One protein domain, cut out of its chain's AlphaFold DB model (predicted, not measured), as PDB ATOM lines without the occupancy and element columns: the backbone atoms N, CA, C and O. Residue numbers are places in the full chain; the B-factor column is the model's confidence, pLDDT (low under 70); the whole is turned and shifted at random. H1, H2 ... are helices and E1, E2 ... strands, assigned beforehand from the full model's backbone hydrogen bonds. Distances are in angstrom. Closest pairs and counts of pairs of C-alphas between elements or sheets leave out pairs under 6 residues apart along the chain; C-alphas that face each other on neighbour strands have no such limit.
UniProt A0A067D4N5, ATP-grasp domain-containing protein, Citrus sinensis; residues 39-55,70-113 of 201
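What this domain is: This is residues 39 to 55 and 70 to 113 of the 201 residues of the protein "ATP-grasp domain-containing protein" of Citrus sinensis (UniProt A0A067D4N5). A small antiparallel sheet of three strands makes one part of the domain, and a helical hairpin of H2 and H3 makes the other, with H2 grazing the sheet and H3 beyond it toward one end of the long axis. A very short helix, H1, also grazes the sheet, and a stretch after E2 makes the opposite end. The printed part has 61 residues, with three named helices and three named strands in the order E1, E2, H1, E3, H2, H3; the sheet's order is E1, E2, E3, and the class is mixed, helices and strands. The whole is compact, with a radius of gyration of the C-alphas of 11.1 A, yet its outline is elongated, spanning 37 by 23 by 15 A.

Where its parts are: E1 is residues 39 to 41, beginning at C-alpha 39 (121.792, 119.933, 109.823), and is 6.7 A long. E2, residues 45 to 50, measures 15.4 A from first to last C-alpha. H1 is residues 71 to 74, 5.5 A long. E3, residues 76 to 81, measures 13.2 A and begins at C-alpha 76 (127.359, 114.380, 106.567). H2, the longest helix, is residues 88 to 96, 12.2 A long. H3, residues 105 to 111, measures 10.1 A and ends at C-alpha 111 (138.759, 119.847, 127.133).

How they stand to each other: E1 and E2 form a hairpin, antiparallel at 153 degrees, with N 39 and O 47 2.8 A apart, within hydrogen-bond range. E2, the inner strand, is antiparallel to E3 at 160 degrees, with N 46 and O 80 2.9 A apart and N 80 and O 46 2.8 A apart, both within hydrogen-bond range. H1 only grazes the sheet, with residues 72 to 74; its closest C-alphas to E2 are those of Val 73 and Ala 47, 6.8 A apart. H2 only grazes the sheet with residues 91 to 95, and H2 and E3 are near each other. H2 and H3 touch, closest at the C-alphas of Met 91 and Ala 105, 5.5 A apart. They form a helical hairpin, at a shallow tilt of 29 degrees, opposite ways. H3 is not on the sheet. H1 and H2 are only just apart, their closest C-alphas 8.5 A from each other. In H2 and H3 every O i to N i+4 pair is within hydrogen-bond range; H1 is too short for such a pair.

The domain as a whole: The two C-alphas farthest apart, those of Ser 52 and Asp 113, are 37.4 A from each other. Residues 56 to 69 are not printed, and C-alphas 55 and 70 are 10.8 A apart across this cut, in the link from E2 to H1. Of the links that are printed whole, E1 to E2 and H1 to E3 are tight, while E3 to H2 and H2 to H3 are short. The mean pLDDT of the printed part is 74.3, and residues 39 to 55 and 70 to 75 are under 70.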
ATOM      1  N   TRP A  39     122.796 120.741 109.147       68.38
ATOM      2  CA  TRP A  39     121.792 119.933 109.823       68.38
ATOM      3  C   TRP A  39     122.103 119.977 111.313       68.38
ATOM      4  O   TRP A  39     123.191 119.589 111.732       68.38
ATOM      5  N   GLU A  40     121.167 120.471 112.107       67.38
ATOM      6  CA  GLU A  40     121.297 120.524 113.558       67.38
ATOM      7  C   GLU A  40     120.589 119.317 114.174       67.38
ATOM      8  O   GLU A  40     119.529 118.899 113.701       67.38
ATOM      9  N   LEU A  41     121.202 118.720 115.193       65.88
ATOM     10  CA  LEU A  41     120.582 117.698 116.023       65.88
ATOM     11  C   LEU A  41     120.374 118.321 117.406       65.88
ATOM     12  O   LEU A  41     121.361 118.708 118.038       65.88
ATOM     13  N   ASP A  42     119.116 118.378 117.873       52.78
ATOM     14  CA  ASP A  42     118.638 119.003 119.131       52.78
ATOM     15  C   ASP A  42     119.159 118.307 120.417       52.78
ATOM     16  O   ASP A  42     118.424 117.940 121.335       52.78
ATOM     17  N   SER A  43     120.455 118.025 120.470       50.91
ATOM     18  CA  SER A  43     121.187 117.391 121.570       50.91
ATOM     19  C   SER A  43     122.661 117.840 121.606       50.91
ATOM     20  O   SER A  43     123.488 117.168 122.215       50.91
ATOM     21  N   GLY A  44     122.997 118.968 120.959       44.06
ATOM     22  CA  GLY A  44     124.318 119.617 121.026       44.06
ATOM     23  C   GLY A  44     125.306 119.278 119.899       44.06
ATOM     24  O   GLY A  44     126.480 119.635 119.998       44.06
ATOM     25  N   ALA A  45     124.860 118.605 118.832       47.34
ATOM     26  CA  ALA A  45     125.701 118.224 117.692       47.34
ATOM     27  C   ALA A  45     125.221 118.882 116.387       47.34
ATOM     28  O   ALA A  45     124.027 118.886 116.086       47.34
ATOM     29  N   ILE A  46     126.156 119.398 115.585       47.84
ATOM     30  CA  ILE A  46     125.875 120.139 114.346       47.84
ATOM     31  C   ILE A  46     126.622 119.474 113.178       47.84
ATOM     32  O   ILE A  46     127.847 119.377 113.172       47.84
ATOM     33  N   ALA A  47     125.906 119.026 112.150       51.88
ATOM     34  CA  ALA A  47     126.452 118.285 111.009       51.88
ATOM     35  C   ALA A  47     126.403 119.097 109.696       51.88
ATOM     36  O   ALA A  47     125.477 119.879 109.475       51.88
ATOM     37  N   ALA A  48     127.364 118.906 108.779       42.22
ATOM     38  CA  ALA A  48     127.423 119.653 107.508       42.22
ATOM     39  C   ALA A  48     127.821 118.810 106.261       42.22
ATOM     40  O   ALA A  48     128.754 118.011 106.320       42.22
ATOM     41  N   ARG A  49     127.125 119.039 105.117       53.12
ATOM     42  CA  ARG A  49     127.336 118.512 103.721       53.12
ATOM     43  C   ARG A  49     127.678 117.005 103.560       53.12
ATOM     44  O   ARG A  49     128.825 116.651 103.762       53.12
ATOM     45  N   GLY A  50     126.844 116.085 103.057       37.78
ATOM     46  CA  GLY A  50     125.506 116.168 102.449       37.78
ATOM     47  C   GLY A  50     125.458 115.823 100.941       37.78
ATOM     48  O   GLY A  50     125.540 116.745 100.129       37.78
ATOM     49  N   ILE A  51     125.228 114.552 100.555       31.75
ATOM     50  CA  ILE A  51     124.593 114.174  99.262       31.75
ATOM     51  C   ILE A  51     123.280 113.442  99.577       31.75
ATOM     52  O   ILE A  51     123.288 112.474 100.328       31.75
ATOM     53  N   SER A  52     122.180 113.880  98.951       35.78
ATOM     54  CA  SER A  52     120.776 113.528  99.255       35.78
ATOM     55  C   SER A  52     120.253 114.068 100.604       35.78
ATOM     56  O   SER A  52     121.034 114.270 101.535       35.78
ATOM     57  N   PRO A  53     118.950 114.404 100.713       38.41
ATOM     58  CA  PRO A  53     118.342 114.684 102.010       38.41
ATOM     59  C   PRO A  53     118.281 113.387 102.837       38.41
ATOM     60  O   PRO A  53     118.025 112.330 102.256       38.41
ATOM     61  N   PRO A  54     118.448 113.438 104.173       42.94
ATOM     62  CA  PRO A  54     118.051 112.306 104.999       42.94
ATOM     63  C   PRO A  54     116.551 112.034 104.777       42.94
ATOM     64  O   PRO A  54     115.789 112.989 104.572       42.94
ATOM     65  N   PRO A  55     116.100 110.765 104.794       39.72
ATOM     66  CA  PRO A  55     114.671 110.473 104.790       39.72
ATOM     67  C   PRO A  55     114.018 111.191 105.977       39.72
ATOM     68  O   PRO A  55     114.608 111.246 107.058       39.72
ATOM     69  N   PRO A  70     121.865 107.814 114.248       54.84
ATOM     70  CA  PRO A  70     120.837 108.415 113.417       54.84
ATOM     71  C   PRO A  70     121.378 108.653 112.007       54.84
ATOM     72  O   PRO A  70     122.408 109.304 111.831       54.84
ATOM     73  N   VAL A  71     120.653 108.137 111.008       47.72
ATOM     74  CA  VAL A  71     121.030 108.106 109.578       47.72
ATOM     75  C   VAL A  71     121.517 109.470 109.058       47.72
ATOM     76  O   VAL A  71     122.384 109.537 108.189       47.72
ATOM     77  N   ALA A  72     121.020 110.564 109.646       50.53
ATOM     78  CA  ALA A  72     121.462 111.935 109.400       50.53
ATOM     79  C   ALA A  72     122.984 112.161 109.552       50.53
ATOM     80  O   ALA A  72     123.550 112.945 108.791       50.53
ATOM     81  N   VAL A  73     123.660 111.479 110.485       56.84
ATOM     82  CA  VAL A  73     125.110 111.644 110.710       56.84
ATOM     83  C   VAL A  73     125.923 110.988 109.592       56.84
ATOM     84  O   VAL A  73     126.903 111.561 109.128       56.84
ATOM     85  N   VAL A  74     125.480 109.833 109.086       56.12
ATOM     86  CA  VAL A  74     126.148 109.108 107.986       56.12
ATOM     87  C   VAL A  74     126.044 109.872 106.653       56.12
ATOM     88  O   VAL A  74     126.860 109.684 105.755       56.12
ATOM     89  N   ALA A  75     125.068 110.778 106.524       64.88
ATOM     90  CA  ALA A  75     124.895 111.637 105.353       64.88
ATOM     91  C   ALA A  75     125.762 112.917 105.370       64.88
ATOM     92  O   ALA A  75     125.768 113.656 104.377       64.88
ATOM     93  N   CYS A  76     126.478 113.214 106.462       70.25
ATOM     94  CA  CYS A  76     127.359 114.380 106.567       70.25
ATOM     95  C   CYS A  76     128.829 114.037 106.268       70.25
ATOM     96  O   CYS A  76     129.266 112.900 106.406       70.25
ATOM     97  N   GLY A  77     129.584 115.037 105.817       76.50
ATOM     98  CA  GLY A  77     130.990 114.922 105.429       76.50
ATOM     99  C   GLY A  77     131.932 115.616 106.407       76.50
ATOM    100  O   GLY A  77     133.124 115.337 106.376       76.50
ATOM    101  N   VAL A  78     131.399 116.484 107.273       85.75
ATOM    102  CA  VAL A  78     132.039 116.940 108.511       85.75
ATOM    103  C   VAL A  78     130.979 116.991 109.612       85.75
ATOM    104  O   VAL A  78     129.905 117.572 109.417       85.75
ATOM    105  N   LEU A  79     131.300 116.421 110.772       86.31
ATOM    106  CA  LEU A  79     130.530 116.561 112.008       86.31
ATOM    107  C   LEU A  79     131.254 117.536 112.939       86.31
ATOM    108  O   LEU A  79     132.454 117.397 113.161       86.31
ATOM    109  N   THR A  80     130.536 118.500 113.507       90.19
ATOM    110  CA  THR A  80     131.054 119.433 114.515       90.19
ATOM    111  C   THR A  80     130.121 119.496 115.725       90.19
ATOM    112  O   THR A  80     129.024 118.931 115.731       90.19
ATOM    113  N   VAL A  81     130.579 120.133 116.795       87.19
ATOM    114  CA  VAL A  81     129.836 120.306 118.044       87.19
ATOM    115  C   VAL A  81     129.970 121.756 118.490       87.19
ATOM    116  O   VAL A  81     131.044 122.345 118.370       87.19
ATOM    117  N   GLU A  82     128.874 122.348 118.960       86.25
ATOM    118  CA  GLU A  82     128.880 123.730 119.458       86.25
ATOM    119  C   GLU A  82     129.422 123.804 120.889       86.25
ATOM    120  O   GLU A  82     130.181 124.708 121.232       86.25
ATOM    121  N   ILE A  83     129.046 122.821 121.710       85.12
ATOM    122  CA  ILE A  83     129.370 122.738 123.132       85.12
ATOM    123  C   ILE A  83     130.146 121.443 123.363       85.12
ATOM    124  O   ILE A  83     129.809 120.395 122.816       85.12
ATOM    125  N   GLU A  84     131.161 121.477 124.220       85.19
ATOM    126  CA  GLU A  84     131.977 120.309 124.546       85.19
ATOM    127  C   GLU A  84     131.228 119.227 125.345       85.19
ATOM    128  O   GLU A  84     131.752 118.129 125.502       85.19
ATOM    129  N   HIS A  85     130.003 119.483 125.824       84.19
ATOM    130  CA  HIS A  85     129.147 118.538 126.561       84.19
ATOM    131  C   HIS A  85     128.431 117.522 125.650       84.19
ATOM    132  O   HIS A  85     127.212 117.368 125.681       84.19
ATOM    133  N   VAL A  86     129.213 116.797 124.858       86.69
ATOM    134  CA  VAL A  86     128.764 115.712 123.975       86.69
ATOM    135  C   VAL A  86     129.316 114.360 124.428       86.69
ATOM    136  O   VAL A  86     130.336 114.282 125.119       86.69
ATOM    137  N   ASP A  87     128.662 113.269 124.028       87.75
ATOM    138  CA  ASP A  87     129.180 111.922 124.276       87.75
ATOM    139  C   ASP A  87     130.384 111.641 123.360       87.75
ATOM    140  O   ASP A  87     130.262 111.359 122.163       87.75
ATOM    141  N   VAL A  88     131.576 111.702 123.951       90.50
ATOM    142  CA  VAL A  88     132.839 111.472 123.243       90.50
ATOM    143  C   VAL A  88     132.996 110.019 122.794       90.50
ATOM    144  O   VAL A  88     133.616 109.775 121.764       90.50
ATOM    145  N   ALA A  89     132.412 109.049 123.502       88.69
ATOM    146  CA  ALA A  89     132.453 107.651 123.076       88.69
ATOM    147  C   ALA A  89     131.565 107.414 121.839       88.69
ATOM    148  O   ALA A  89     131.863 106.534 121.029       88.69
ATOM    149  N   ILE A  90     130.504 108.207 121.649       86.94
ATOM    150  CA  ILE A  90     129.753 108.251 120.386       86.94
ATOM    151  C   ILE A  90     130.590 108.918 119.284       86.94
ATOM    152  O   ILE A  90     130.686 108.357 118.193       86.94
ATOM    153  N   MET A  91     131.260 110.044 119.560       88.06
ATOM    154  CA  MET A  91     132.151 110.681 118.574       88.06
ATOM    155  C   MET A  91     133.296 109.758 118.123       88.06
ATOM    156  O   MET A  91     133.578 109.687 116.932       88.06
ATOM    157  N   GLU A  92     133.921 109.009 119.036       90.75
ATOM    158  CA  GLU A  92     134.984 108.042 118.716       90.75
ATOM    159  C   GLU A  92     134.475 106.890 117.836       90.75
ATOM    160  O   GLU A  92     135.167 106.476 116.908       90.75
ATOM    161  N   LYS A  93     133.252 106.391 118.075       87.56
ATOM    162  CA  LYS A  93     132.617 105.381 117.206       87.56
ATOM    163  C   LYS A  93     132.347 105.932 115.805       87.56
ATOM    164  O   LYS A  93     132.548 105.218 114.827       87.56
ATOM    165  N   LEU A  94     131.924 107.192 115.704       86.56
ATOM    166  CA  LEU A  94     131.696 107.869 114.426       86.56
ATOM    167  C   LEU A  94     133.009 108.082 113.655       86.56
ATOM    168  O   LEU A  94     133.065 107.780 112.463       86.56
ATOM    169  N   GLU A  95     134.088 108.488 114.332       88.94
ATOM    170  CA  GLU A  95     135.432 108.563 113.734       88.94
ATOM    171  C   GLU A  95     135.911 107.189 113.230       88.94
ATOM    172  O   GLU A  95     136.414 107.084 112.112       88.94
ATOM    173  N   GLN A  96     135.701 106.117 114.005       88.69
ATOM    174  CA  GLN A  96     136.029 104.737 113.602       88.69
ATOM    175  C   GLN A  96     135.221 104.251 112.388       88.69
ATOM    176  O   GLN A  96     135.693 103.398 111.640       88.69
ATOM    177  N   GLN A  97     134.023 104.799 112.173       86.62
ATOM    178  CA  GLN A  97     133.178 104.534 111.005       86.62
ATOM    179  C   GLN A  97     133.495 105.441 109.802       86.62
ATOM    180  O   GLN A  97     132.861 105.312 108.756       86.62
ATOM    181  N   GLY A  98     134.490 106.327 109.918       86.06
ATOM    182  CA  GLY A  98     134.956 107.194 108.833       86.06
ATOM    183  C   GLY A  98     134.288 108.570 108.758       86.06
ATOM    184  O   GLY A  98     134.505 109.281 107.778       86.06
ATOM    185  N   VAL A  99     133.504 108.974 109.763       86.44
ATOM    186  CA  VAL A  99     132.948 110.336 109.844       86.44
ATOM    187  C   VAL A  99     134.047 111.318 110.260       86.44
ATOM    188  O   VAL A  99     134.730 111.111 111.266       86.44
ATOM    189  N   ASP A 100     134.219 112.415 109.516       88.69
ATOM    190  CA  ASP A 100     135.199 113.449 109.871       88.69
ATOM    191  C   ASP A 100     134.671 114.361 110.991       88.69
ATOM    192  O   ASP A 100     134.070 115.407 110.746       88.69
ATOM    193  N   CYS A 101     134.894 113.958 112.242       90.12
ATOM    194  CA  CYS A 101     134.619 114.794 113.412       90.12
ATOM    195  C   CYS A 101     135.655 115.926 113.536       90.12
ATOM    196  O   CYS A 101     136.864 115.675 113.494       90.12
ATOM    197  N   GLN A 102     135.195 117.167 113.695       93.00
ATOM    198  CA  GLN A 102     136.013 118.372 113.844       93.00
ATOM    199  C   GLN A 102     135.416 119.282 114.937       93.00
ATOM    200  O   GLN A 102     134.317 119.793 114.741       93.00
ATOM    201  N   PRO A 103     136.112 119.541 116.060       94.38
ATOM    202  CA  PRO A 103     137.408 118.975 116.441       94.38
ATOM    203  C   PRO A 103     137.318 117.462 116.699       94.38
ATOM    204  O   PRO A 103     136.233 116.896 116.829       94.38
ATOM    205  N   LYS A 104     138.478 116.802 116.776       95.19
ATOM    206  CA  LYS A 104     138.547 115.354 117.003       95.19
ATOM    207  C   LYS A 104     137.981 114.966 118.364       95.19
ATOM    208  O   LYS A 104     138.115 115.717 119.335       95.19
ATOM    209  N   ALA A 105     137.424 113.764 118.464       93.88
ATOM    210  CA  ALA A 105     136.859 113.242 119.706       93.88
ATOM    211  C   ALA A 105     137.902 113.231 120.842       93.88
ATOM    212  O   ALA A 105     137.619 113.646 121.964       93.88
ATOM    213  N   SER A 106     139.157 112.901 120.519       95.81
ATOM    214  CA  SER A 106     140.302 113.003 121.436       95.81
ATOM    215  C   SER A 106     140.568 114.427 121.949       95.81
ATOM    216  O   SER A 106     141.008 114.593 123.085       95.81
ATOM    217  N   THR A 107     140.274 115.465 121.160       96.50
ATOM    218  CA  THR A 107     140.342 116.869 121.600       96.50
ATOM    219  C   THR A 107     139.193 117.202 122.549       96.50
ATOM    220  O   THR A 107     139.450 117.775 123.607       96.50
ATOM    221  N   ILE A 108     137.955 116.795 122.229       95.12
ATOM    222  CA  ILE A 108     136.805 116.979 123.133       95.12
ATOM    223  C   ILE A 108     137.064 116.290 124.482       95.12
ATOM    224  O   ILE A 108     136.887 116.911 125.530       95.12
ATOM    225  N   ARG A 109     137.598 115.060 124.467       94.62
ATOM    226  CA  ARG A 109     137.983 114.302 125.671       94.62
ATOM    227  C   ARG A 109     138.906 115.084 126.608       94.62
ATOM    228  O   ARG A 109     138.753 114.998 127.821       94.62
ATOM    229  N   ILE A 110     139.867 115.824 126.050       96.12
ATOM    230  CA  ILE A 110     140.842 116.607 126.820       96.12
ATOM    231  C   ILE A 110     140.200 117.867 127.411       96.12
ATOM    232  O   ILE A 110     140.508 118.213 128.546       96.12
ATOM    233  N   ILE A 111     139.331 118.566 126.672       94.06
ATOM    234  CA  ILE A 111     138.759 119.847 127.133       94.06
ATOM    235  C   ILE A 111     137.565 119.690 128.088       94.06
ATOM    236  O   ILE A 111     137.286 120.617 128.843       94.06
ATOM    237  N   GLN A 112     136.900 118.527 128.107       93.50
ATOM    238  CA  GLN A 112     135.835 118.208 129.074       93.50
ATOM    239  C   GLN A 112     136.323 118.143 130.535       93.50
ATOM    240  O   GLN A 112     135.530 118.362 131.455       93.50
ATOM    241  N   ASP A 113     137.610 117.853 130.760       95.19
ATOM    242  CA  ASP A 113     138.240 117.848 132.081       95.19
ATOM    243  C   ASP A 113     139.325 118.934 132.156       95.19
ATOM    244  O   ASP A 113     140.398 118.842 131.559       95.19
TER     245      ASP A 113